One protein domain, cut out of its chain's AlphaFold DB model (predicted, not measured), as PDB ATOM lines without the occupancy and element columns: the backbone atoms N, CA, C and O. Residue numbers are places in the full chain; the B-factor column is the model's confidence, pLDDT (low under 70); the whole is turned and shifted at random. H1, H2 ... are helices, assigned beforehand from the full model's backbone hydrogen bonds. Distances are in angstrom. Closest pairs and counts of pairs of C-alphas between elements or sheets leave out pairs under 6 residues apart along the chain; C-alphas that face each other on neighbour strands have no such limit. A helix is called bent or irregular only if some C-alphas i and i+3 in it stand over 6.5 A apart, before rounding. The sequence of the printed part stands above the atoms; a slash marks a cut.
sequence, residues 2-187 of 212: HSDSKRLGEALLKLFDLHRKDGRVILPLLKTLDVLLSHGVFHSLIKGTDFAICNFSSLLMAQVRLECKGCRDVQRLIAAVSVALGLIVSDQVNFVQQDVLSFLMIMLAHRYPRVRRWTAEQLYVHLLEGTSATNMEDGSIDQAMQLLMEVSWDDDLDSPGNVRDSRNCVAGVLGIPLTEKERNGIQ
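This is residues 2 to 187 of the 212 residues of the protein "Hypothetical protein" of Minutocellus polymorphus (UniProt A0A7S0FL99). Eight helices stand side by side in two rows of four and make a two-layered slab, with H1, H4, H6 and H9 in one row and H2, H5, H7 and H8 in the other. The chain zigzags between them as an up and down bundle, while short H3 packs on H1 and H4 at one end of the slab and short H10 lies outside the rows near H6 and H9. The printed part has 186 residues, with ten named helices, H1 to H10 in that order, and no named strand; the class is all helix. It is compact, with a radius of gyration of the C-alphas of 16.1 A and spans of 49 by 37 by 27 A.

Find C-alpha 2 at (16.129, -7.530, 6.728); from there H1, the longest helix by residues, runs 24.4 A through residues 2 to 18. H2 takes residues 23 to 38 over 22.2 A and is neither bent nor irregular, but only just: C-alphas 24 and 27 are 6.4 A apart. Look next for H3 at residues 43 to 46, H4 at residues 55 to 68 over 19.9 A, and H5 at residues 74 to 85 over 16.6 A. H6 begins at C-alpha 93, at (26.809, -24.807, 15.948), and runs 20.4 A through residues 93 to 108. It has a kink of 25 degrees near residue 102 and is only just irregular, with C-alphas 98 and 101 6.6 A apart. H7 holds residues 113 to 128 over 22.5 A, and H8 residues 138 to 150 over 18.5 A. H9, residues 159 to 173 over 22.7 A, is irregular, with C-alphas 160 and 163 8.5 A apart. H10 spans residues 180 to 184 and ends at C-alpha 184, at (21.281, -37.559, 37.789).

Read H1, H2 and H4 to H9 as a bundle of eight helices, up and down, each running against the one before it. Start at H1, which touches H4 at a shallow tilt of 26 degrees, the same way, the closest C-alphas being those of Leu 13 and Leu 60, 6.6 A apart. H1 and H2 form a hairpin but only just touch, with 3 pairs of C-alphas within 8 A; the closest are Phe 16 and Ile 26, at 6.6 A. H3 touches H1 at the C-alphas of His 2 and Ser 44, 6.7 A apart, and H4 at those of Ile 46 and Ser 57, 6.2 A apart. H2 touches H5 the same way at a shallow tilt of 29 degrees, with the C-alphas of Asp 34 and Val 83 closest at 4.9 A. H4 touches H6 the same way at 15 degrees, a shallow tilt, with Met 61 and Val 100 the closest C-alphas at 7.0 A. The hairpin of H6 and H7 stands at a tilt of 35.1 degrees, only just steep, and the C-alphas of Leu 108 and Arg 116 are its closest, 4.4 A apart. H8 touches H7, with the C-alphas of Tyr 124 and Met 145 closest at 5.5 A, and H9, with those of Ala 144 and Val 170 closest at 5.3 A. H10 is close to but not clearly touching H9, the C-alphas of Asn 168 and Arg 183 being closest at 6.5 A. Among the pairs that stay apart are H1 and H9. In H1, H4, H5, H7, H8 and H10 every O i to N i+4 pair is within hydrogen-bond range; in H2 it is 11 of 12, in H6 10 of 12 and in H9 9 of 11, and H3 is too short for such a pair.

The C-alphas of Ser 3 and Ser 159 are the two farthest apart, at 51.1 A. The printed part has no cut, and no link is long. The mean pLDDT of the printed part is 88.7; look for values under 70 at residue 2 and residues 48 to 54, 131 to 134, 156 to 161 and 185 to 187.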
ATOM      1  N   HIS A   2      15.245  -7.251   5.575       65.62
ATOM      2  CA  HIS A   2      16.129  -7.530   6.728       65.62
ATOM      3  C   HIS A   2      15.927  -6.572   7.926       65.62
ATOM      4  O   HIS A   2      15.874  -7.001   9.077       65.62
ATOM      5  N   SER A   3      15.712  -5.278   7.653       77.62
ATOM      6  CA  SER A   3      15.356  -4.265   8.661       77.62
ATOM      7  C   SER A   3      14.047  -4.562   9.395       77.62
ATOM      8  O   SER A   3      13.908  -4.235  10.572       77.62
ATOM      9  N   ASP A   4      13.088  -5.169   8.700       84.50
ATOM     10  CA  ASP A   4      11.725  -5.365   9.189       84.50
ATOM     11  C   ASP A   4      11.665  -6.621  10.057       84.50
ATOM     12  O   ASP A   4      11.129  -6.564  11.163       84.50
ATOM     13  N   SER A   5      12.330  -7.704   9.629       86.00
ATOM     14  CA  SER A   5      12.546  -8.896  10.457       86.00
ATOM     15  C   SER A   5      13.256  -8.543  11.763       86.00
ATOM     16  O   SER A   5      12.835  -9.004  12.821       86.00
ATOM     17  N   LYS A   6      14.284  -7.681  11.721       87.06
ATOM     18  CA  LYS A   6      14.992  -7.223  12.926       87.06
ATOM     19  C   LYS A   6      14.068  -6.468  13.885       87.06
ATOM     20  O   LYS A   6      13.996  -6.816  15.059       87.06
ATOM     21  N   ARG A   7      13.322  -5.473  13.388       89.81
ATOM     22  CA  ARG A   7      12.362  -4.701  14.201       89.81
ATOM     23  C   ARG A   7      11.271  -5.585  14.800       89.81
ATOM     24  O   ARG A   7      10.927  -5.414  15.967       89.81
ATOM     25  N   LEU A   8      10.748  -6.532  14.020       92.25
ATOM     26  CA  LEU A   8       9.761  -7.497  14.493       92.25
ATOM     27  C   LEU A   8      10.351  -8.394  15.587       92.25
ATOM     28  O   LEU A   8       9.742  -8.535  16.643       92.25
ATOM     29  N   GLY A   9      11.549  -8.943  15.376       91.88
ATOM     30  CA  GLY A   9      12.245  -9.761  16.369       91.88
ATOM     31  C   GLY A   9      12.483  -9.008  17.681       91.88
ATOM     32  O   GLY A   9      12.166  -9.517  18.753       91.88
ATOM     33  N   GLU A  10      12.949  -7.758  17.610       91.44
ATOM     34  CA  GLU A  10      13.120  -6.888  18.781       91.44
ATOM     35  C   GLU A  10      11.794  -6.602  19.498       91.44
ATOM     36  O   GLU A  10      11.745  -6.605  20.729       91.44
ATOM     37  N   ALA A  11      10.711  -6.360  18.755       93.88
ATOM     38  CA  ALA A  11       9.389  -6.128  19.329       93.88
ATOM     39  C   ALA A  11       8.852  -7.374  20.049       93.88
ATOM     40  O   ALA A  11       8.347  -7.259  21.166       93.88
ATOM     41  N   LEU A  12       9.005  -8.562  19.456       94.75
ATOM     42  CA  LEU A  12       8.586  -9.824  20.071       94.75
ATOM     43  C   LEU A  12       9.411 -10.149  21.318       94.75
ATOM     44  O   LEU A  12       8.837 -10.553  22.326       94.75
ATOM     45  N   LEU A  13      10.727  -9.914  21.292       94.38
ATOM     46  CA  LEU A  13      11.585 -10.074  22.471       94.38
ATOM     47  C   LEU A  13      11.173  -9.130  23.606       94.38
ATOM     48  O   LEU A  13      11.081  -9.562  24.754       94.38
ATOM     49  N   LYS A  14      10.867  -7.865  23.295       94.00
ATOM     50  CA  LYS A  14      10.347  -6.900  24.280       94.00
ATOM     51  C   LYS A  14       8.993  -7.328  24.844       94.00
ATOM     52  O   LYS A  14       8.767  -7.188  26.040       94.00
ATOM     53  N   LEU A  15       8.101  -7.858  24.006       94.69
ATOM     54  CA  LEU A  15       6.791  -8.343  24.443       94.69
ATOM     55  C   LEU A  15       6.933  -9.564  25.359       94.69
ATOM     56  O   LEU A  15       6.265  -9.637  26.389       94.69
ATOM     57  N   PHE A  16       7.849 -10.477  25.026       94.81
ATOM     58  CA  PHE A  16       8.198 -11.612  25.878       94.81
ATOM     59  C   PHE A  16       8.679 -11.127  27.250       94.81
ATOM     60  O   PHE A  16       8.199 -11.595  28.281       94.81
ATOM     61  N   ASP A  17       9.594 -10.156  27.259       92.94
ATOM     62  CA  ASP A  17      10.177  -9.590  28.473       92.94
ATOM     63  C   ASP A  17       9.136  -8.907  29.375       92.94
ATOM     64  O   ASP A  17       9.109  -9.127  30.587       92.94
ATOM     65  N   LEU A  18       8.237  -8.128  28.768       95.38
ATOM     66  CA  LEU A  18       7.200  -7.372  29.466       95.38
ATOM     67  C   LEU A  18       6.150  -8.276  30.129       95.38
ATOM     68  O   LEU A  18       5.647  -7.951  31.202       95.38
ATOM     69  N   HIS A  19       5.828  -9.410  29.504       94.38
ATOM     70  CA  HIS A  19       4.751 -10.306  29.936       94.38
ATOM     71  C   HIS A  19       5.250 -11.631  30.527       94.38
ATOM     72  O   HIS A  19       4.509 -12.615  30.553       94.38
ATOM     73  N   ARG A  20       6.494 -11.680  31.023       89.56
ATOM     74  CA  ARG A  20       7.089 -12.884  31.634       89.56
ATOM     75  C   ARG A  20       6.129 -13.558  32.616       89.56
ATOM     76  O   ARG A  20       5.599 -12.915  33.521       89.56
ATOM     77  N   LYS A  21       5.969 -14.879  32.486       88.12
ATOM     78  CA  LYS A  21       5.082 -15.735  33.295       88.12
ATOM     79  C   LYS A  21       3.577 -15.466  33.164       88.12
ATOM     80  O   LYS A  21       2.798 -16.227  33.747       88.12
ATOM     81  N   ASP A  22       3.137 -14.476  32.385       92.38
ATOM     82  CA  ASP A  22       1.721 -14.293  32.069       92.38
ATOM     83  C   ASP A  22       1.295 -15.263  30.962       92.38
ATOM     84  O   ASP A  22       1.487 -15.039  29.767       92.38
ATOM     85  N   GLY A  23       0.664 -16.362  31.374       86.94
ATOM     86  CA  GLY A  23       0.205 -17.400  30.457       86.94
ATOM     87  C   GLY A  23      -0.787 -16.949  29.398       86.94
ATOM     88  O   GLY A  23      -0.850 -17.573  28.341       86.94
ATOM     89  N   ARG A  24      -1.542 -15.875  29.656       91.88
ATOM     90  CA  ARG A  24      -2.533 -15.360  28.703       91.88
ATOM     91  C   ARG A  24      -1.869 -14.719  27.491       91.88
ATOM     92  O   ARG A  24      -2.471 -14.703  26.424       91.88
ATOM     93  N   VAL A  25      -0.641 -14.227  27.654       94.94
ATOM     94  CA  VAL A  25       0.119 -13.541  26.604       94.94
ATOM     95  C   VAL A  25       1.234 -14.428  26.058       94.94
ATOM     96  O   VAL A  25       1.394 -14.542  24.844       94.94
ATOM     97  N   ILE A  26       1.972 -15.108  26.936       95.88
ATOM     98  CA  ILE A  26       3.154 -15.877  26.543       95.88
ATOM     99  C   ILE A  26       2.798 -17.097  25.693       95.88
ATOM    100  O   ILE A  26       3.510 -17.390  24.740       95.88
ATOM    101  N   LEU A  27       1.699 -17.805  25.977       96.69
ATOM    102  CA  LEU A  27       1.322 -18.959  25.155       96.69
ATOM    103  C   LEU A  27       0.982 -18.551  23.705       96.69
ATOM    104  O   LEU A  27       1.558 -19.145  22.792       96.69
ATOM    105  N   PRO A  28       0.108 -17.552  23.453       97.69
ATOM    106  CA  PRO A  28      -0.081 -17.018  22.105       97.69
ATOM    107  C   PRO A  28       1.221 -16.529  21.468       97.69
ATOM    108  O   PRO A  28       1.478 -16.863  20.317       97.69
ATOM    109  N   LEU A  29       2.069 -15.816  22.218       97.69
ATOM    110  CA  LEU A  29       3.351 -15.321  21.717       97.69
ATOM    111  C   LEU A  29       4.278 -16.454  21.258       97.69
ATOM    112  O   LEU A  29       4.845 -16.363  20.174       97.69
ATOM    113  N   LEU A  30       4.420 -17.520  22.049       97.88
ATOM    114  CA  LEU A  30       5.221 -18.694  21.688       97.88
ATOM    115  C   LEU A  30       4.693 -19.354  20.412       97.88
ATOM    116  O   LEU A  30       5.480 -19.676  19.532       97.88
ATOM    117  N   LYS A  31       3.369 -19.491  20.271       97.81
ATOM    118  CA  LYS A  31       2.758 -20.022  19.042       97.81
ATOM    119  C   LYS A  31       2.991 -19.112  17.836       97.81
ATOM    120  O   LYS A  31       3.205 -19.597  16.733       97.81
ATOM    121  N   THR A  32       2.953 -17.795  18.025       97.88
ATOM    122  CA  THR A  32       3.291 -16.845  16.961       97.88
ATOM    123  C   THR A  32       4.759 -16.971  16.563       97.88
ATOM    124  O   THR A  32       5.057 -17.008  15.375       97.88
ATOM    125  N   LEU A  33       5.671 -17.065  17.534       97.38
ATOM    126  CA  LEU A  33       7.098 -17.260  17.279       97.38
ATOM    127  C   LEU A  33       7.363 -18.554  16.509       97.38
ATOM    128  O   LEU A  33       8.094 -18.506  15.531       97.38
ATOM    129  N   ASP A  34       6.733 -19.656  16.913       97.00
ATOM    130  CA  ASP A  34       6.798 -20.951  16.230       97.00
ATOM    131  C   ASP A  34       6.446 -20.812  14.740       97.00
ATOM    132  O   ASP A  34       7.292 -21.022  13.877       97.00
ATOM    133  N   VAL A  35       5.259 -20.276  14.434       96.94
ATOM    134  CA  VAL A  35       4.814 -20.037  13.049       96.94
ATOM    135  C   VAL A  35       5.805 -19.160  12.271       96.94
ATOM    136  O   VAL A  35       6.164 -19.473  11.136       96.94
ATOM    137  N   LEU A  36       6.277 -18.057  12.858       96.06
ATOM    138  CA  LEU A  36       7.219 -17.153  12.189       96.06
ATOM    139  C   LEU A  36       8.582 -17.815  11.921       96.06
ATOM    140  O   LEU A  36       9.202 -17.532  10.891       96.06
ATOM    141  N   LEU A  37       9.046 -18.681  12.827       94.25
ATOM    142  CA  LEU A  37      10.271 -19.462  12.667       94.25
ATOM    143  C   LEU A  37      10.110 -20.507  11.560       94.25
ATOM    144  O   LEU A  37      10.933 -20.528  10.647       94.25
ATOM    145  N   SER A  38       9.026 -21.290  11.571       92.62
ATOM    146  CA  SER A  38       8.753 -22.317  10.554       92.62
ATOM    147  C   SER A  38       8.605 -21.734   9.144       92.62
ATOM    148  O   SER A  38       8.996 -22.364   8.166       92.62
ATOM    149  N   HIS A  39       8.084 -20.510   9.019       93.19
ATOM    150  CA  HIS A  39       7.998 -19.802   7.736       93.19
ATOM    151  C   HIS A  39       9.282 -19.046   7.348       93.19
ATOM    152  O   HIS A  39       9.305 -18.355   6.328       93.19
ATOM    153  N   GLY A  40      10.351 -19.142   8.140       90.69
ATOM    154  CA  GLY A  40      11.649 -18.555   7.818       90.69
ATOM    155  C   GLY A  40      11.711 -17.027   7.897       90.69
ATOM    156  O   GLY A  40      12.658 -16.424   7.387       90.69
ATOM    157  N   VAL A  41      10.753 -16.375   8.572       92.56
ATOM    158  CA  VAL A  41      10.692 -14.902   8.708       92.56
ATOM    159  C   VAL A  41      11.959 -14.345   9.371       92.56
ATOM    160  O   VAL A  41      12.415 -13.240   9.053       92.56
ATOM    161  N   PHE A  42      12.560 -15.139  10.261       91.19
ATOM    162  CA  PHE A  42      13.782 -14.808  10.989       91.19
ATOM    163  C   PHE A  42      15.042 -15.499  10.448       91.19
ATOM    164  O   PHE A  42      16.083 -15.393  11.086       91.19
ATOM    165  N   HIS A  43      15.018 -16.141   9.270       89.44
ATOM    166  CA  HIS A  43      16.208 -16.813   8.717       89.44
ATOM    167  C   HIS A  43      17.429 -15.894   8.645       89.44
ATOM    168  O   HIS A  43      18.517 -16.291   9.043       89.44
ATOM    169  N   SER A  44      17.249 -14.639   8.225       86.50
ATOM    170  CA  SER A  44      18.351 -13.668   8.180       86.50
ATOM    171  C   SER A  44      18.886 -13.255   9.560       86.50
ATOM    172  O   SER A  44      20.003 -12.756   9.645       86.50
ATOM    173  N   LEU A  45      18.111 -13.468  10.632       86.38
ATOM    174  CA  LEU A  45      18.550 -13.262  12.015       86.38
ATOM    175  C   LEU A  45      19.207 -14.513  12.622       86.38
ATOM    176  O   LEU A  45      20.036 -14.396  13.514       86.38
ATOM    177  N   ILE A  46      18.827 -15.701  12.145       87.81
ATOM    178  CA  ILE A  46      19.241 -17.003  12.694       87.81
ATOM    179  C   ILE A  46      20.492 -17.557  11.992       87.81
ATOM    180  O   ILE A  46      21.343 -18.161  12.646       87.81
ATOM    181  N   LYS A  47      20.601 -17.326  10.677       83.19
ATOM    182  CA  LYS A  47      21.716 -17.716   9.791       83.19
ATOM    183  C   LYS A  47      22.681 -16.558   9.491       83.19
ATOM    184  O   LYS A  47      23.546 -16.635   8.629       83.19
ATOM    185  N   GLY A  48      22.489 -15.412  10.144       68.44
ATOM    186  CA  GLY A  48      23.352 -14.251   9.946       68.44
ATOM    187  C   GLY A  48      24.741 -14.482  10.547       68.44
ATOM    188  O   GLY A  48      24.855 -14.918  11.688       68.44
ATOM    189  N   THR A  49      25.796 -14.140   9.805       57.78
ATOM    190  CA  THR A  49      27.188 -14.106  10.304       57.78
ATOM    191  C   THR A  49      27.527 -12.808  11.042       57.78
ATOM    192  O   THR A  49      28.603 -12.684  11.625       57.78
ATOM    193  N   ASP A  50      26.623 -11.827  11.018       57.44
ATOM    194  CA  ASP A  50      26.839 -10.527  11.635       57.44
ATOM    195  C   ASP A  50      26.662 -10.624  13.157       57.44
ATOM    196  O   ASP A  50      25.581 -10.908  13.678       57.44
ATOM    197  N   PHE A  51      27.742 -10.372  13.889       50.00
ATOM    198  CA  PHE A  51      27.821 -10.533  15.340       50.00
ATOM    199  C   PHE A  51      26.797  -9.664  16.098       50.00
ATOM    200  O   PHE A  51      26.359 -10.022  17.191       50.00
ATOM    201  N   ALA A  52      26.346  -8.548  15.507       49.91
ATOM    202  CA  ALA A  52      25.280  -7.709  16.066       49.91
ATOM    203  C   ALA A  52      23.878  -8.351  15.967       49.91
ATOM    204  O   ALA A  52      22.966  -7.979  16.711       49.91
ATOM    205  N   ILE A  53      23.703  -9.304  15.050       53.03
ATOM    206  CA  ILE A  53      22.467 -10.047  14.777       53.03
ATOM    207  C   ILE A  53      22.399 -11.333  15.618       53.03
ATOM    208  O   ILE A  53      21.310 -11.715  16.054       53.03
ATOM    209  N   CYS A  54      23.557 -11.917  15.963       56.41
ATOM    210  CA  CYS A  54      23.718 -13.113  16.808       56.41
ATOM    211  C   CYS A  54      23.054 -13.043  18.201       56.41
ATOM    212  O   CYS A  54      22.962 -14.052  18.903       56.41
ATOM    213  N   ASN A  55      22.551 -11.878  18.614       77.81
ATOM    214  CA  ASN A  55      21.810 -11.734  19.861       77.81
ATOM    215  C   ASN A  55      20.371 -12.256  19.780       77.81
ATOM    216  O   ASN A  55      19.846 -12.657  20.812       77.81
ATOM    217  N   PHE A  56      19.713 -12.279  18.612       89.44
ATOM    218  CA  PHE A  56      18.286 -12.636  18.558       89.44
ATOM    219  C   PHE A  56      18.025 -14.067  19.051       89.44
ATOM    220  O   PHE A  56      17.271 -14.244  20.007       89.44
ATOM    221  N   SER A  57      18.674 -15.068  18.449       91.38
ATOM    222  CA  SER A  57      18.490 -16.485  18.803       91.38
ATOM    223  C   SER A  57      18.867 -16.757  20.259       91.38
ATOM    224  O   SER A  57      18.104 -17.385  20.990       91.38
ATOM    225  N   SER A  58      19.999 -16.208  20.705       91.69
ATOM    226  CA  SER A  58      20.499 -16.351  22.076       91.69
ATOM    227  C   SER A  58      19.559 -15.722  23.108       91.69
ATOM    228  O   SER A  58      19.225 -16.352  24.112       91.69
ATOM    229  N   LEU A  59      19.080 -14.497  22.857       93.44
ATOM    230  CA  LEU A  59      18.123 -13.819  23.733       93.44
ATOM    231  C   LEU A  59      16.780 -14.548  23.754       93.44
ATOM    232  O   LEU A  59      16.220 -14.743  24.832       93.44
ATOM    233  N   LEU A  60      16.282 -14.980  22.594       95.44
ATOM    234  CA  LEU A  60      15.034 -15.729  22.499       95.44
ATOM    235  C   LEU A  60      15.125 -17.039  23.286       95.44
ATOM    236  O   LEU A  60      14.274 -17.306  24.133       95.44
ATOM    237  N   MET A  61      16.189 -17.814  23.080       96.25
ATOM    238  CA  MET A  61      16.409 -19.071  23.792       96.25
ATOM    239  C   MET A  61      16.553 -18.853  25.306       96.25
ATOM    240  O   MET A  61      15.993 -19.612  26.100       96.25
ATOM    241  N   ALA A  62      17.222 -17.776  25.733       95.44
ATOM    242  CA  ALA A  62      17.302 -17.409  27.145       95.44
ATOM    243  C   ALA A  62      15.917 -17.100  27.747       95.44
ATOM    244  O   ALA A  62      15.606 -17.590  28.837       95.44
ATOM    245  N   GLN A  63      15.064 -16.348  27.040       95.94
ATOM    246  CA  GLN A  63      13.692 -16.063  27.479       95.94
ATOM    247  C   GLN A  63      12.839 -17.340  27.548       95.94
ATOM    248  O   GLN A  63      12.166 -17.573  28.554       95.94
ATOM    249  N   VAL A  64      12.930 -18.214  26.540       97.31
ATOM    250  CA  VAL A  64      12.238 -19.515  26.506       97.31
ATOM    251  C   VAL A  64      12.654 -20.396  27.689       97.31
ATOM    252  O   VAL A  64      11.804 -20.936  28.402       97.31
ATOM    253  N   ARG A  65      13.960 -20.508  27.960       95.56
ATOM    254  CA  ARG A  65      14.489 -21.292  29.088       95.56
ATOM    255  C   ARG A  65      14.004 -20.740  30.434       95.56
ATOM    256  O   ARG A  65      13.644 -21.518  31.322       95.56
ATOM    257  N   LEU A  66      13.973 -19.414  30.594       94.81
ATOM    258  CA  LEU A  66      13.475 -18.756  31.806       94.81
ATOM    259  C   LEU A  66      11.970 -18.956  32.011       94.81
ATOM    260  O   LEU A  66      11.557 -19.220  33.140       94.81
ATOM    261  N   GLU A  67      11.170 -18.875  30.948       94.56
ATOM    262  CA  GLU A  67       9.722 -19.104  31.016       94.56
ATOM    263  C   GLU A  67       9.394 -20.543  31.421       94.56
ATOM    264  O   GLU A  67       8.524 -20.773  32.263       94.56
ATOM    265  N   CYS A  68      10.121 -21.525  30.885       95.31
ATOM    266  CA  CYS A  68       9.914 -22.934  31.215       95.31
ATOM    267  C   CYS A  68      10.289 -23.278  32.663       95.31
ATOM    268  O   CYS A  68       9.794 -24.263  33.221       95.31
ATOM    269  N   LYS A  69      11.141 -22.476  33.312       93.12
ATOM    270  CA  LYS A  69      11.620 -22.750  34.669       93.12
ATOM    271  C   LYS A  69      10.479 -22.669  35.688       93.12
ATOM    272  O   LYS A  69      10.056 -21.595  36.111       93.12
ATOM    273  N   GLY A  70      10.028 -23.836  36.145       89.81
ATOM    274  CA  GLY A  70       8.926 -23.959  37.101       89.81
ATOM    275  C   GLY A  70       7.536 -23.823  36.472       89.81
ATOM    276  O   GLY A  70       6.547 -23.795  37.208       89.81
ATOM    277  N   CYS A  71       7.447 -23.770  35.139       93.94
ATOM    278  CA  CYS A  71       6.178 -23.765  34.426       93.94
ATOM    279  C   CYS A  71       5.447 -25.102  34.622       93.94
ATOM    280  O   CYS A  71       6.034 -26.181  34.532       93.94
ATOM    281  N   ARG A  72       4.148 -25.027  34.919       94.81
ATOM    282  CA  ARG A  72       3.261 -26.196  35.085       94.81
ATOM    283  C   ARG A  72       2.250 -26.338  33.948       94.81
ATOM    284  O   ARG A  72       1.448 -27.264  33.948       94.81
ATOM    285  N   ASP A  73       2.279 -25.404  33.006       96.56
ATOM    286  CA  ASP A  73       1.388 -25.357  31.858       96.56
ATOM    287  C   ASP A  73       1.989 -26.183  30.717       96.56
ATOM    288  O   ASP A  73       2.936 -25.768  30.047       96.56
ATOM    289  N   VAL A  74       1.439 -27.381  30.517       97.19
ATOM    290  CA  VAL A  74       1.902 -28.339  29.503       97.19
ATOM    291  C   VAL A  74       1.834 -27.756  28.091       97.19
ATOM    292  O   VAL A  74       2.730 -28.015  27.294       97.19
ATOM    293  N   GLN A  75       0.816 -26.950  27.773       97.38
ATOM    294  CA  GLN A  75       0.684 -26.348  26.442       97.38
ATOM    295  C   GLN A  75       1.778 -25.313  26.194       97.38
ATOM    296  O   GLN A  75       2.317 -25.232  25.093       97.38
ATOM    297  N   ARG A  76       2.145 -24.555  27.227       96.50
ATOM    298  CA  ARG A  76       3.237 -23.583  27.144       96.50
ATOM    299  C   ARG A  76       4.598 -24.247  27.008       96.50
ATOM    300  O   ARG A  76       5.407 -23.782  26.218       96.50
ATOM    301  N   LEU A  77       4.828 -25.341  27.734       98.25
ATOM    302  CA  LEU A  77       6.050 -26.138  27.603       98.25
ATOM    303  C   LEU A  77       6.190 -26.723  26.190       98.25
ATOM    304  O   LEU A  77       7.257 -26.629  25.599       98.25
ATOM    305  N   ILE A  78       5.104 -27.256  25.625       98.38
ATOM    306  CA  ILE A  78       5.064 -27.749  24.240       98.38
ATOM    307  C   ILE A  78       5.363 -26.623  23.241       98.38
ATOM    308  O   ILE A  78       6.219 -26.789  22.380       98.38
ATOM    309  N   ALA A  79       4.729 -25.454  23.390       98.19
ATOM    310  CA  ALA A  79       4.983 -24.312  22.510       98.19
ATOM    311  C   ALA A  79       6.431 -23.797  22.618       98.19
ATOM    312  O   ALA A  79       7.031 -23.401  21.625       98.19
ATOM    313  N   ALA A  80       7.018 -23.834  23.816       98.25
ATOM    314  CA  ALA A  80       8.423 -23.507  24.031       98.25
ATOM    315  C   ALA A  80       9.379 -24.502  23.352       98.25
ATOM    316  O   ALA A  80      10.404 -24.082  22.817       98.25
ATOM    317  N   VAL A  81       9.043 -25.798  23.350       98.38
ATOM    318  CA  VAL A  81       9.785 -26.822  22.598       98.38
ATOM    319  C   VAL A  81       9.760 -26.512  21.103       98.38
ATOM    320  O   VAL A  81      10.826 -26.507  20.494       98.38
ATOM    321  N   SER A  82       8.602 -26.169  20.530       98.12
ATOM    322  CA  SER A  82       8.503 -25.811  19.106       98.12
ATOM    323  C   SER A  82       9.372 -24.602  18.742       98.12
ATOM    324  O   SER A  82      10.137 -24.647  17.783       98.12
ATOM    325  N   VAL A  83       9.359 -23.550  19.572       98.00
ATOM    326  CA  VAL A  83      10.238 -22.383  19.373       98.00
ATOM    327  C   VAL A  83      11.718 -22.770  19.431       98.00
ATOM    328  O   VAL A  83      12.498 -22.300  18.608       98.00
ATOM    329  N   ALA A  84      12.123 -23.626  20.377       97.38
ATOM    330  CA  ALA A  84      13.506 -24.091  20.467       97.38
ATOM    331  C   ALA A  84      13.916 -24.896  19.222       97.38
ATOM    332  O   ALA A  84      14.982 -24.653  18.665       97.38
ATOM    333  N   LEU A  85      13.056 -25.796  18.741       95.88
ATOM    334  CA  LEU A  85      13.297 -26.561  17.515       95.88
ATOM    335  C   LEU A  85      13.448 -25.655  16.284       95.88
ATOM    336  O   LEU A  85      14.363 -25.850  15.489       95.88
ATOM    337  N   GLY A  86      12.647 -24.590  16.177       94.31
ATOM    338  CA  GLY A  86      12.781 -23.585  15.116       94.31
ATOM    339  C   GLY A  86      14.122 -22.833  15.106       94.31
ATOM    340  O   GLY A  86      14.467 -22.206  14.106       94.31
ATOM    341  N   LEU A  87      14.904 -22.901  16.191       93.75
ATOM    342  CA  LEU A  87      16.248 -22.317  16.283       93.75
ATOM    343  C   LEU A  87      17.370 -23.297  15.917       93.75
ATOM    344  O   LEU A  87      18.519 -22.866  15.811       93.75
ATOM    345  N   ILE A  88      17.065 -24.580  15.688       91.81
ATOM    346  CA  ILE A  88      18.059 -25.590  15.296       91.81
ATOM    347  C   ILE A  88      18.748 -25.213  13.983       91.81
ATOM    348  O   ILE A  88      19.934 -25.460  13.839       91.81
ATOM    349  N   VAL A  89      18.053 -24.543  13.058       88.50
ATOM    350  CA  VAL A  89      18.586 -24.142  11.741       88.50
ATOM    351  C   VAL A  89      19.638 -23.019  11.786       88.50
ATOM    352  O   VAL A  89      19.962 -22.449  10.744       88.50
ATOM    353  N   SER A  90      20.125 -22.640  12.970       87.38
ATOM    354  CA  SER A  90      21.150 -21.608  13.137       87.38
ATOM    355  C   SER A  90      22.530 -22.093  12.712       87.38
ATOM    356  O   SER A  90      22.957 -23.170  13.102       87.38
ATOM    357  N   ASP A  91      23.286 -21.242  12.019       84.50
ATOM    358  CA  ASP A  91      24.665 -21.560  11.613       84.50
ATOM    359  C   ASP A  91      25.653 -21.557  12.802       84.50
ATOM    360  O   ASP A  91      26.819 -21.935  12.679       84.50
ATOM    361  N   GLN A  92      25.201 -21.128  13.984       85.38
ATOM    362  CA  GLN A  92      25.990 -21.097  15.210       85.38
ATOM    363  C   GLN A  92      25.956 -22.464  15.910       85.38
ATOM    364  O   GLN A  92      25.238 -22.650  16.893       85.38
ATOM    365  N   VAL A  93      26.771 -23.415  15.442       86.50
ATOM    366  CA  VAL A  93      26.809 -24.807  15.948       86.50
ATOM    367  C   VAL A  93      26.920 -24.880  17.478       86.50
ATOM    368  O   VAL A  93      26.189 -25.631  18.125       86.50
ATOM    369  N   ASN A  94      27.788 -24.057  18.080       88.31
ATOM    370  CA  ASN A  94      27.959 -24.022  19.535       88.31
ATOM    371  C   ASN A  94      26.673 -23.600  20.260       88.31
ATOM    372  O   ASN A  94      26.323 -24.200  21.269       88.31
ATOM    373  N   PHE A  95      25.950 -22.604  19.745       90.44
ATOM    374  CA  PHE A  95      24.665 -22.184  20.311       90.44
ATOM    375  C   PHE A  95      23.614 -23.297  20.176       90.44
ATOM    376  O   PHE A  95      22.912 -23.613  21.138       90.44
ATOM    377  N   VAL A  96      23.548 -23.953  19.013       91.69
ATOM    378  CA  VAL A  96      22.618 -25.067  18.789       91.69
ATOM    379  C   VAL A  96      22.885 -26.199  19.786       91.69
ATOM    380  O   VAL A  96      21.956 -26.666  20.441       91.69
ATOM    381  N   GLN A  97      24.140 -26.603  19.991       91.56
ATOM    382  CA  GLN A  97      24.480 -27.682  20.926       91.56
ATOM    383  C   GLN A  97      24.299 -27.290  22.405       91.56
ATOM    384  O   GLN A  97      23.648 -28.009  23.171       91.56
ATOM    385  N   GLN A  98      24.858 -26.151  22.820       91.31
ATOM    386  CA  GLN A  98      24.950 -25.749  24.232       91.31
ATOM    387  C   GLN A  98      23.640 -25.168  24.777       91.31
ATOM    388  O   GLN A  98      23.347 -25.285  25.970       91.31
ATOM    389  N   ASP A  99      22.823 -24.548  23.924       93.19
ATOM    390  CA  ASP A  99      21.594 -23.891  24.358       93.19
ATOM    391  C   ASP A  99      20.344 -24.625  23.896       93.19
ATOM    392  O   ASP A  99      19.537 -25.030  24.740       93.19
ATOM    393  N   VAL A 100      20.200 -24.832  22.588       95.31
ATOM    394  CA  VAL A 100      18.972 -25.377  21.995       95.31
ATOM    395  C   VAL A 100      18.821 -26.866  22.303       95.31
ATOM    396  O   VAL A 100      17.888 -27.268  22.998       95.31
ATOM    397  N   LEU A 101      19.761 -27.697  21.852       95.38
ATOM    398  CA  LEU A 101      19.717 -29.146  22.045       95.38
ATOM    399  C   LEU A 101      19.815 -29.518  23.527       95.38
ATOM    400  O   LEU A 101      19.074 -30.378  23.996       95.38
ATOM    401  N   SER A 102      20.644 -28.813  24.299       95.25
ATOM    402  CA  SER A 102      20.710 -28.985  25.756       95.25
ATOM    403  C   SER A 102      19.366 -28.690  26.438       95.25
ATOM    404  O   SER A 102      18.944 -29.420  27.335       95.25
ATOM    405  N   PHE A 103      18.632 -27.662  25.995       97.25
ATOM    406  CA  PHE A 103      17.270 -27.411  26.474       97.25
ATOM    407  C   PHE A 103      16.296 -28.531  26.082       97.25
ATOM    408  O   PHE A 103      15.507 -28.971  26.922       97.25
ATOM    409  N   LEU A 104      16.369 -29.037  24.851       97.62
ATOM    410  CA  LEU A 104      15.532 -30.154  24.403       97.62
ATOM    411  C   LEU A 104      15.818 -31.428  25.208       97.62
ATOM    412  O   LEU A 104      14.881 -32.109  25.612       97.62
ATOM    413  N   MET A 105      17.076 -31.687  25.571       96.62
ATOM    414  CA  MET A 105      17.457 -32.778  26.475       96.62
ATOM    415  C   MET A 105      16.847 -32.640  27.879       96.62
ATOM    416  O   MET A 105      16.592 -33.643  28.547       96.62
ATOM    417  N   ILE A 106      16.591 -31.420  28.357       94.94
ATOM    418  CA  ILE A 106      15.853 -31.198  29.611       94.94
ATOM    419  C   ILE A 106      14.362 -31.512  29.417       94.94
ATOM    420  O   ILE A 106      13.749 -32.134  30.287       94.94
ATOM    421  N   MET A 107      13.778 -31.115  28.283       96.81
ATOM    422  CA  MET A 107      12.359 -31.356  27.975       96.81
ATOM    423  C   MET A 107      12.049 -32.836  27.710       96.81
ATOM    424  O   MET A 107      11.003 -33.333  28.129       96.81
ATOM    425  N   LEU A 108      13.000 -33.566  27.130       95.19
ATOM    426  CA  LEU A 108      12.914 -34.999  26.856       95.19
ATOM    427  C   LEU A 108      12.847 -35.849  28.144       95.19
ATOM    428  O   LEU A 108      12.255 -36.921  28.155       95.19
ATOM    429  N   ALA A 109      13.364 -35.327  29.264       92.94
ATOM    430  CA  ALA A 109      13.274 -35.932  30.598       92.94
ATOM    431  C   ALA A 109      12.340 -35.154  31.556       92.94
ATOM    432  O   ALA A 109      12.481 -35.225  32.781       92.94
ATOM    433  N   HIS A 110      11.389 -34.377  31.025       93.62
ATOM    434  CA  HIS A 110      10.485 -33.559  31.834       93.62
ATOM    435  C   HIS A 110       9.476 -34.394  32.644       93.62
ATOM    436  O   HIS A 110       8.982 -35.418  32.194       93.62
ATOM    437  N   ARG A 111       9.030 -33.893  33.803       91.19
ATOM    438  CA  ARG A 111       8.020 -34.553  34.667       91.19
ATOM    439  C   ARG A 111       6.633 -34.781  34.041       91.19
ATOM    440  O   ARG A 111       5.743 -35.265  34.729       91.19
ATOM    441  N   TYR A 112       6.398 -34.295  32.823       93.75
ATOM    442  CA  TYR A 112       5.108 -34.398  32.143       93.75
ATOM    443  C   TYR A 112       5.293 -35.289  30.914       93.75
ATOM    444  O   TYR A 112       5.917 -34.829  29.956       93.75
ATOM    445  N   PRO A 113       4.739 -36.512  30.900       94.50
ATOM    446  CA  PRO A 113       4.966 -37.460  29.810       94.50
ATOM    447  C   PRO A 113       4.552 -36.920  28.443       94.50
ATOM    448  O   PRO A 113       5.249 -37.127  27.456       94.50
ATOM    449  N   ARG A 114       3.490 -36.106  28.388       96.19
ATOM    450  CA  ARG A 114       3.074 -35.429  27.151       96.19
ATOM    451  C   ARG A 114       4.143 -34.481  26.586       96.19
ATOM    452  O   ARG A 114       4.262 -34.381  25.374       96.19
ATOM    453  N   VAL A 115       4.906 -33.791  27.442       97.00
ATOM    454  CA  VAL A 115       6.015 -32.916  27.007       97.00
ATOM    455  C   VAL A 115       7.168 -33.761  26.478       97.00
ATOM    456  O   VAL A 115       7.716 -33.438  25.430       97.00
ATOM    457  N   ARG A 116       7.502 -34.858  27.167       96.25
ATOM    458  CA  ARG A 116       8.567 -35.777  26.747       96.25
ATOM    459  C   ARG A 116       8.265 -36.397  25.385       96.25
ATOM    460  O   ARG A 116       9.081 -36.258  24.483       96.25
ATOM    461  N   ARG A 117       7.068 -36.979  25.217       96.56
ATOM    462  CA  ARG A 117       6.614 -37.574  23.949       96.56
ATOM    463  C   ARG A 117       6.658 -36.566  22.804       96.56
ATOM    464  O   ARG A 117       7.280 -36.834  21.789       96.56
ATOM    465  N   TRP A 118       6.083 -35.379  23.015       98.06
ATOM    466  CA  TRP A 118       6.123 -34.306  22.019       98.06
ATOM    467  C   TRP A 118       7.558 -33.928  21.643       98.06
ATOM    468  O   TRP A 118       7.884 -33.812  20.468       98.06
ATOM    469  N   THR A 119       8.436 -33.767  22.635       98.19
ATOM    470  CA  THR A 119       9.842 -33.418  22.388       98.19
ATOM    471  C   THR A 119      10.544 -34.502  21.577       98.19
ATOM    472  O   THR A 119      11.281 -34.168  20.656       98.19
ATOM    473  N   ALA A 120      10.303 -35.778  21.885       97.94
ATOM    474  CA  ALA A 120      10.891 -36.901  21.165       97.94
ATOM    475  C   ALA A 120      10.441 -36.954  19.700       97.94
ATOM    476  O   ALA A 120      11.279 -36.991  18.803       97.94
ATOM    477  N   GLU A 121       9.125 -36.899  19.471       97.38
ATOM    478  CA  GLU A 121       8.517 -36.935  18.138       97.38
ATOM    479  C   GLU A 121       9.027 -35.785  17.266       97.38
ATOM    480  O   GLU A 121       9.463 -35.998  16.138       97.38
ATOM    481  N   GLN A 122       9.005 -34.561  17.795       97.12
ATOM    482  CA  GLN A 122       9.408 -33.397  17.018       97.12
ATOM    483  C   GLN A 122      10.924 -33.353  16.788       97.12
ATOM    484  O   GLN A 122      11.362 -33.023  15.690       97.12
ATOM    485  N   LEU A 123      11.741 -33.729  17.779       96.38
ATOM    486  CA  LEU A 123      13.189 -33.812  17.585       96.38
ATOM    487  C   LEU A 123      13.552 -34.868  16.533       96.38
ATOM    488  O   LEU A 123      14.415 -34.604  15.703       96.38
ATOM    489  N   TYR A 124      12.872 -36.018  16.520       96.25
ATOM    490  CA  TYR A 124      13.047 -37.030  15.476       96.25
ATOM    491  C   TYR A 124      12.778 -36.451  14.078       96.25
ATOM    492  O   TYR A 124      13.603 -36.627  13.185       96.25
ATOM    493  N   VAL A 125      11.671 -35.717  13.899       94.75
ATOM    494  CA  VAL A 125      11.336 -35.072  12.616       94.75
ATOM    495  C   VAL A 125      12.422 -34.081  12.193       94.75
ATOM    496  O   VAL A 125      12.892 -34.139  11.062       94.75
ATOM    497  N   HIS A 126      12.889 -33.226  13.105       92.31
ATOM    498  CA  HIS A 126      13.939 -32.250  12.794       92.31
ATOM    499  C   HIS A 126      15.297 -32.886  12.456       92.31
ATOM    500  O   HIS A 126      16.035 -32.358  11.622       92.31
ATOM    501  N   LEU A 127      15.641 -34.014  13.084       91.75
ATOM    502  CA  LEU A 127      16.840 -34.775  12.724       91.75
ATOM    503  C   LEU A 127      16.684 -35.430  11.344       91.75
ATOM    504  O   LEU A 127      17.603 -35.344  10.530       91.75
ATOM    505  N   LEU A 128      15.506 -35.993  11.053       91.56
ATOM    506  CA  LEU A 128      15.179 -36.624   9.771       91.56
ATOM    507  C   LEU A 128      15.225 -35.640   8.590       91.56
ATOM    508  O   LEU A 128      15.663 -36.007   7.503       91.56
ATOM    509  N   GLU A 129      14.788 -34.396   8.789       88.00
ATOM    510  CA  GLU A 129      14.788 -33.350   7.752       88.00
ATOM    511  C   GLU A 129      16.198 -32.883   7.338       88.00
ATOM    512  O   GLU A 129      16.339 -32.125   6.378       88.00
ATOM    513  N   GLY A 130      17.247 -33.357   8.017       72.25
ATOM    514  CA  GLY A 130      18.630 -32.996   7.736       72.25
ATOM    515  C   GLY A 130      18.997 -31.679   8.408       72.25
ATOM    516  O   GLY A 130      18.896 -30.593   7.834       72.25
ATOM    517  N   THR A 131      19.470 -31.765   9.651       63.91
ATOM    518  CA  THR A 131      19.975 -30.593  10.368       63.91
ATOM    519  C   THR A 131      21.383 -30.243   9.871       63.91
ATOM    520  O   THR A 131      22.381 -30.736  10.383       63.91
ATOM    521  N   SER A 132      21.494 -29.332   8.899       59.22
ATOM    522  CA  SER A 132      22.794 -28.822   8.411       59.22
ATOM    523  C   SER A 132      23.589 -28.021   9.457       59.22
ATOM    524  O   SER A 132      24.705 -27.587   9.194       59.22
ATOM    525  N   ALA A 133      22.984 -27.752  10.614       56.75
ATOM    526  CA  ALA A 133      23.490 -26.887  11.674       56.75
ATOM    527  C   ALA A 133      24.253 -27.634  12.783       56.75
ATOM    528  O   ALA A 133      24.709 -27.025  13.754       56.75
ATOM    529  N   THR A 134      24.386 -28.954  12.672       65.06
ATOM    530  CA  THR A 134      25.105 -29.776  13.645       65.06
ATOM    531  C   THR A 134      26.336 -30.395  13.003       65.06
ATOM    532  O   THR A 134      26.221 -31.068  11.987       65.06
ATOM    533  N   ASN A 135      27.508 -30.236  13.626       70.25
ATOM    534  CA  ASN A 135      28.748 -30.926  13.231       70.25
ATOM    535  C   ASN A 135      28.735 -32.417  13.643       70.25
ATOM    536  O   ASN A 135      29.729 -32.928  14.150       70.25
ATOM    537  N   MET A 136      27.585 -33.081  13.535       81.50
ATOM    538  CA  MET A 136      27.386 -34.461  13.974       81.50
ATOM    539  C   MET A 136      27.579 -35.410  12.796       81.50
ATOM    540  O   MET A 136      27.206 -35.089  11.673       81.50
ATOM    541  N   GLU A 137      28.173 -36.570  13.058       83.75
ATOM    542  CA  GLU A 137      28.334 -37.621  12.054       83.75
ATOM    543  C   GLU A 137      26.979 -38.269  11.741       83.75
ATOM    544  O   GLU A 137      26.190 -38.501  12.660       83.75
ATOM    545  N   ASP A 138      26.730 -38.624  10.477       82.12
ATOM    546  CA  ASP A 138      25.457 -39.221  10.036       82.12
ATOM    547  C   ASP A 138      25.069 -40.450  10.878       82.12
ATOM    548  O   ASP A 138      23.938 -40.563  11.342       82.12
ATOM    549  N   GLY A 139      26.040 -41.314  11.203       88.44
ATOM    550  CA  GLY A 139      25.798 -42.486  12.053       88.44
ATOM    551  C   GLY A 139      25.359 -42.145  13.484       88.44
ATOM    552  O   GLY A 139      24.613 -42.905  14.100       88.44
ATOM    553  N   SER A 140      25.772 -40.987  14.011       91.00
ATOM    554  CA  SER A 140      25.300 -40.496  15.312       91.00
ATOM    555  C   SER A 140      23.857 -39.993  15.221       91.00
ATOM    556  O   SER A 140      23.054 -40.233  16.124       91.00
ATOM    557  N   ILE A 141      23.497 -39.326  14.123       91.69
ATOM    558  CA  ILE A 141      22.126 -38.856  13.887       91.69
ATOM    559  C   ILE A 141      21.172 -40.054  13.766       91.69
ATOM    560  O   ILE A 141      20.152 -40.081  14.457       91.69
ATOM    561  N   ASP A 142      21.544 -41.077  12.992       93.12
ATOM    562  CA  ASP A 142      20.758 -42.307  12.830       93.12
ATOM    563  C   ASP A 142      20.526 -43.021  14.167       93.12
ATOM    564  O   ASP A 142      19.398 -43.389  14.510       93.12
ATOM    565  N   GLN A 143      21.583 -43.168  14.971       94.81
ATOM    566  CA  GLN A 143      21.486 -43.798  16.284       94.81
ATOM    567  C   GLN A 143      20.589 -42.997  17.240       94.81
ATOM    568  O   GLN A 143      19.797 -43.575  17.990       94.81
ATOM    569  N   ALA A 144      20.675 -41.665  17.223       95.19
ATOM    570  CA  ALA A 144      19.797 -40.821  18.025       95.19
ATOM    571  C   ALA A 144      18.333 -40.930  17.572       95.19
ATOM    572  O   ALA A 144      17.442 -41.046  18.414       95.19
ATOM    573  N   MET A 145      18.079 -40.943  16.262       95.50
ATOM    574  CA  MET A 145      16.744 -41.124  15.689       95.50
ATOM    575  C   MET A 145      16.130 -42.475  16.073       95.50
ATOM    576  O   MET A 145      14.954 -42.522  16.437       95.50
ATOM    577  N   GLN A 146      16.923 -43.549  16.064       96.06
ATOM    578  CA  GLN A 146      16.492 -44.867  16.526       96.06
ATOM    579  C   GLN A 146      16.070 -44.832  18.004       96.06
ATOM    580  O   GLN A 146      14.956 -45.230  18.339       96.06
ATOM    581  N   LEU A 147      16.910 -44.272  18.883       95.44
ATOM    582  CA  LEU A 147      16.599 -44.139  20.312       95.44
ATOM    583  C   LEU A 147      15.339 -43.297  20.568       95.44
ATOM    584  O   LEU A 147      14.540 -43.626  21.445       95.44
ATOM    585  N   LEU A 148      15.150 -42.207  19.817       96.06
ATOM    586  CA  LEU A 148      13.967 -41.351  19.939       96.06
ATOM    587  C   LEU A 148      12.677 -42.086  19.553       96.06
ATOM    588  O   LEU A 148      11.637 -41.794  20.140       96.06
ATOM    589  N   MET A 149      12.744 -43.041  18.624       95.19
ATOM    590  CA  MET A 149      11.593 -43.821  18.165       95.19
ATOM    591  C   MET A 149      11.282 -45.034  19.056       95.19
ATOM    592  O   MET A 149      10.114 -45.335  19.287       95.19
ATOM    593  N   GLU A 150      12.303 -45.742  19.543       93.19
ATOM    594  CA  GLU A 150      12.127 -46.998  20.291       93.19
ATOM    595  C   GLU A 150      11.669 -46.787  21.740       93.19
ATOM    596  O   GLU A 150      10.972 -47.626  22.317       93.19
ATOM    597  N   VAL A 151      12.066 -45.674  22.355       92.19
ATOM    598  CA  VAL A 151      11.800 -45.403  23.769       92.19
ATOM    599  C   VAL A 151      10.367 -44.898  23.966       92.19
ATOM    600  O   VAL A 151       9.914 -43.964  23.311       92.19
ATOM    601  N   SER A 152       9.647 -45.466  24.938       92.38
ATOM    602  CA  SER A 152       8.315 -44.989  25.346       92.38
ATOM    603  C   SER A 152       8.415 -43.743  26.239       92.38
ATOM    604  O   SER A 152       8.359 -43.812  27.467       92.38
ATOM    605  N   TRP A 153       8.587 -42.570  25.622       93.38
ATOM    606  CA  TRP A 153       8.790 -41.282  26.311       93.38
ATOM    607  C   TRP A 153       7.603 -40.816  27.167       93.38
ATOM    608  O   TRP A 153       7.718 -39.904  27.988       93.38
ATOM    609  N   ASP A 154       6.440 -41.417  26.996       90.75
ATOM    610  CA  ASP A 154       5.198 -41.118  27.694       90.75
ATOM    611  C   ASP A 154       4.912 -42.013  28.896       90.75
ATOM    612  O   ASP A 154       3.880 -41.820  29.531       90.75
ATOM    613  N   ASP A 155       5.815 -42.930  29.242       86.19
ATOM    614  CA  ASP A 155       5.605 -43.833  30.373       86.19
ATOM    615  C   ASP A 155       5.524 -43.057  31.702       86.19
ATOM    616  O   ASP A 155       6.517 -42.512  32.204       86.19
ATOM    617  N   ASP A 156       4.316 -42.988  32.267       69.62
ATOM    618  CA  ASP A 156       4.001 -42.313  33.529       69.62
ATOM    619  C   ASP A 156       4.810 -42.861  34.710       69.62
ATOM    620  O   ASP A 156       5.027 -42.148  35.696       69.62
ATOM    621  N   LEU A 157       5.257 -44.117  34.624       62.09
ATOM    622  CA  LEU A 157       5.894 -44.801  35.736       62.09
ATOM    623  C   LEU A 157       7.396 -44.560  35.832       62.09
ATOM    624  O   LEU A 157       7.928 -44.993  36.849       62.09
ATOM    625  N   ASP A 158       8.035 -43.884  34.854       61.59
ATOM    626  CA  ASP A 158       9.494 -43.622  34.733       61.59
ATOM    627  C   ASP A 158      10.333 -44.503  35.672       61.59
ATOM    628  O   ASP A 158      11.039 -44.028  36.574       61.59
ATOM    629  N   SER A 159      10.118 -45.816  35.525       50.88
ATOM    630  CA  SER A 159      10.582 -46.810  36.482       50.88
ATOM    631  C   SER A 159      12.102 -46.748  36.464       50.88
ATOM    632  O   SER A 159      12.699 -46.589  35.398       50.88
ATOM    633  N   PRO A 160      12.725 -46.749  37.645       52.34
ATOM    634  CA  PRO A 160      13.725 -45.758  38.023       52.34
ATOM    635  C   PRO A 160      14.815 -45.600  36.956       52.34
ATOM    636  O   PRO A 160      15.770 -46.367  36.933       52.34
ATOM    637  N   GLY A 161      14.688 -44.578  36.107       63.06
ATOM    638  CA  GLY A 161      15.776 -44.136  35.236       63.06
ATOM    639  C   GLY A 161      15.635 -44.429  33.748       63.06
ATOM    640  O   GLY A 161      16.378 -43.803  33.008       63.06
ATOM    641  N   ASN A 162      14.678 -45.239  33.271       81.31
ATOM    642  CA  ASN A 162      14.619 -45.602  31.842       81.31
ATOM    643  C   ASN A 162      14.609 -44.366  30.918       81.31
ATOM    644  O   ASN A 162      15.503 -44.190  30.095       81.31
ATOM    645  N   VAL A 163      13.683 -43.423  31.128       89.56
ATOM    646  CA  VAL A 163      13.581 -42.243  30.253       89.56
ATOM    647  C   VAL A 163      14.793 -41.318  30.398       89.56
ATOM    648  O   VAL A 163      15.249 -40.698  29.434       89.56
ATOM    649  N   ARG A 164      15.345 -41.215  31.609       90.19
ATOM    650  CA  ARG A 164      16.516 -40.373  31.878       90.19
ATOM    651  C   ARG A 164      17.789 -40.953  31.275       90.19
ATOM    652  O   ARG A 164      18.574 -40.186  30.718       90.19
ATOM    653  N   ASP A 165      17.975 -42.259  31.380       91.00
ATOM    654  CA  ASP A 165      19.113 -42.994  30.846       91.00
ATOM    655  C   ASP A 165      19.051 -42.998  29.322       91.00
ATOM    656  O   ASP A 165      20.028 -42.612  28.687       91.00
ATOM    657  N   SER A 166      17.878 -43.247  28.732       93.50
ATOM    658  CA  SER A 166      17.648 -43.072  27.294       93.50
ATOM    659  C   SER A 166      17.969 -41.656  26.826       93.50
ATOM    660  O   SER A 166      18.689 -41.480  25.845       93.50
ATOM    661  N   ARG A 167      17.518 -40.620  27.547       94.56
ATOM    662  CA  ARG A 167      17.886 -39.229  27.244       94.56
ATOM    663  C   ARG A 167      19.395 -39.014  27.354       94.56
ATOM    664  O   ARG A 167      19.971 -38.342  26.505       94.56
ATOM    665  N   ASN A 168      20.047 -39.560  28.382       95.00
ATOM    666  CA  ASN A 168      21.499 -39.460  28.549       95.00
ATOM    667  C   ASN A 168      22.246 -40.149  27.389       95.00
ATOM    668  O   ASN A 168      23.271 -39.624  26.955       95.00
ATOM    669  N   CYS A 169      21.725 -41.264  26.867       95.12
ATOM    670  CA  CYS A 169      22.235 -41.930  25.669       95.12
ATOM    671  C   CYS A 169      22.070 -41.045  24.427       95.12
ATOM    672  O   CYS A 169      23.059 -40.803  23.744       95.12
ATOM    673  N   VAL A 170      20.876 -40.486  24.187       95.69
ATOM    674  CA  VAL A 170      20.635 -39.541  23.077       95.69
ATOM    675  C   VAL A 170      21.603 -38.355  23.155       95.69
ATOM    676  O   VAL A 170      22.246 -38.013  22.166       95.69
ATOM    677  N   ALA A 171      21.777 -37.765  24.340       95.19
ATOM    678  CA  ALA A 171      22.721 -36.669  24.543       95.19
ATOM    679  C   ALA A 171      24.176 -37.086  24.277       95.19
ATOM    680  O   ALA A 171      24.926 -36.320  23.683       95.19
ATOM    681  N   GLY A 172      24.577 -38.287  24.704       94.62
ATOM    682  CA  GLY A 172      25.922 -38.816  24.477       94.62
ATOM    683  C   GLY A 172      26.228 -39.028  22.997       94.62
ATOM    684  O   GLY A 172      27.274 -38.585  22.531       94.62
ATOM    685  N   VAL A 173      25.296 -39.637  22.263       93.81
ATOM    686  CA  VAL A 173      25.410 -39.882  20.818       93.81
ATOM    687  C   VAL A 173      25.488 -38.566  20.042       93.81
ATOM    688  O   VAL A 173      26.338 -38.406  19.176       93.81
ATOM    689  N   LEU A 174      24.660 -37.582  20.398       92.00
ATOM    690  CA  LEU A 174      24.658 -36.266  19.754       92.00
ATOM    691  C   LEU A 174      25.773 -35.327  20.264       92.00
ATOM    692  O   LEU A 174      25.826 -34.165  19.865       92.00
ATOM    693  N   GLY A 175      26.638 -35.767  21.184       91.44
ATOM    694  CA  GLY A 175      27.688 -34.921  21.768       91.44
ATOM    695  C   GLY A 175      27.160 -33.706  22.547       91.44
ATOM    696  O   GLY A 175      27.859 -32.702  22.687       91.44
ATOM    697  N   ILE A 176      25.924 -33.767  23.050       93.06
ATOM    698  CA  ILE A 176      25.281 -32.679  23.787       93.06
ATOM    699  C   ILE A 176      25.786 -32.696  25.238       93.06
ATOM    700  O   ILE A 176      25.636 -33.704  25.942       93.06
ATOM    701  N   PRO A 177      26.353 -31.589  25.740       89.25
ATOM    702  CA  PRO A 177      26.827 -31.531  27.112       89.25
ATOM    703  C   PRO A 177      25.654 -31.479  28.092       89.25
ATOM    704  O   PRO A 177      24.727 -30.687  27.956       89.25
ATOM    705  N   LEU A 178      25.734 -32.305  29.132       90.94
ATOM    706  CA  LEU A 178      24.818 -32.289  30.269       90.94
ATOM    707  C   LEU A 178      25.630 -32.253  31.557       90.94
ATOM    708  O   LEU A 178      26.573 -33.030  31.725       90.94
ATOM    709  N   THR A 179      25.235 -31.388  32.483       91.25
ATOM    710  CA  THR A 179      25.813 -31.326  33.826       91.25
ATOM    711  C   THR A 179      25.462 -32.575  34.635       91.25
ATOM    712  O   THR A 179      24.430 -33.214  34.420       91.25
ATOM    713  N   GLU A 180      26.261 -32.889  35.657       87.00
ATOM    714  CA  GLU A 180      25.978 -33.996  36.585       87.00
ATOM    715  C   GLU A 180      24.589 -33.900  37.233       87.00
ATOM    716  O   GLU A 180      23.912 -34.904  37.454       87.00
ATOM    717  N   LYS A 181      24.120 -32.678  37.510       85.75
ATOM    718  CA  LYS A 181      22.775 -32.445  38.052       85.75
ATOM    719  C   LYS A 181      21.687 -32.771  37.035       85.75
ATOM    720  O   LYS A 181      20.638 -33.280  37.417       85.75
ATOM    721  N   GLU A 182      21.916 -32.482  35.758       87.50
ATOM    722  CA  GLU A 182      20.976 -32.826  34.692       87.50
ATOM    723  C   GLU A 182      20.965 -34.329  34.442       87.50
ATOM    724  O   GLU A 182      19.878 -34.889  34.324       87.50
ATOM    725  N   ARG A 183      22.130 -34.992  34.433       85.88
ATOM    726  CA  ARG A 183      22.256 -36.449  34.249       85.88
ATOM    727  C   ARG A 183      21.581 -37.247  35.358       85.88
ATOM    728  O   ARG A 183      20.873 -38.202  35.058       85.88
ATOM    729  N   ASN A 184      21.756 -36.826  36.611       81.00
ATOM    730  CA  ASN A 184      21.281 -37.559  37.789       81.00
ATOM    731  C   ASN A 184      19.930 -37.053  38.329       81.00
ATOM    732  O   ASN A 184      19.305 -37.713  39.161       81.00
ATOM    733  N   GLY A 185      19.450 -35.898  37.854       69.50
ATOM    734  CA  GLY A 185      18.275 -35.204  38.383       69.50
ATOM    735  C   GLY A 185      18.492 -34.618  39.786       69.50
ATOM    736  O   GLY A 185      19.548 -34.753  40.405       69.50
ATOM    737  N   ILE A 186      17.464 -33.955  40.329       56.34
ATOM    738  CA  ILE A 186      17.466 -33.551  41.744       56.34
ATOM    739  C   ILE A 186      17.331 -34.833  42.566       56.34
ATOM    740  O   ILE A 186      16.229 -35.375  42.679       56.34
ATOM    741  N   GLN A 187      18.434 -35.316  43.143       44.84
ATOM    742  CA  GLN A 187      18.378 -36.354  44.166       44.84
ATOM    743  C   GLN A 187      17.455 -35.851  45.280       44.84
ATOM    744  O   GLN A 187      17.816 -34.964  46.060       44.84
TER     745      GLN A 187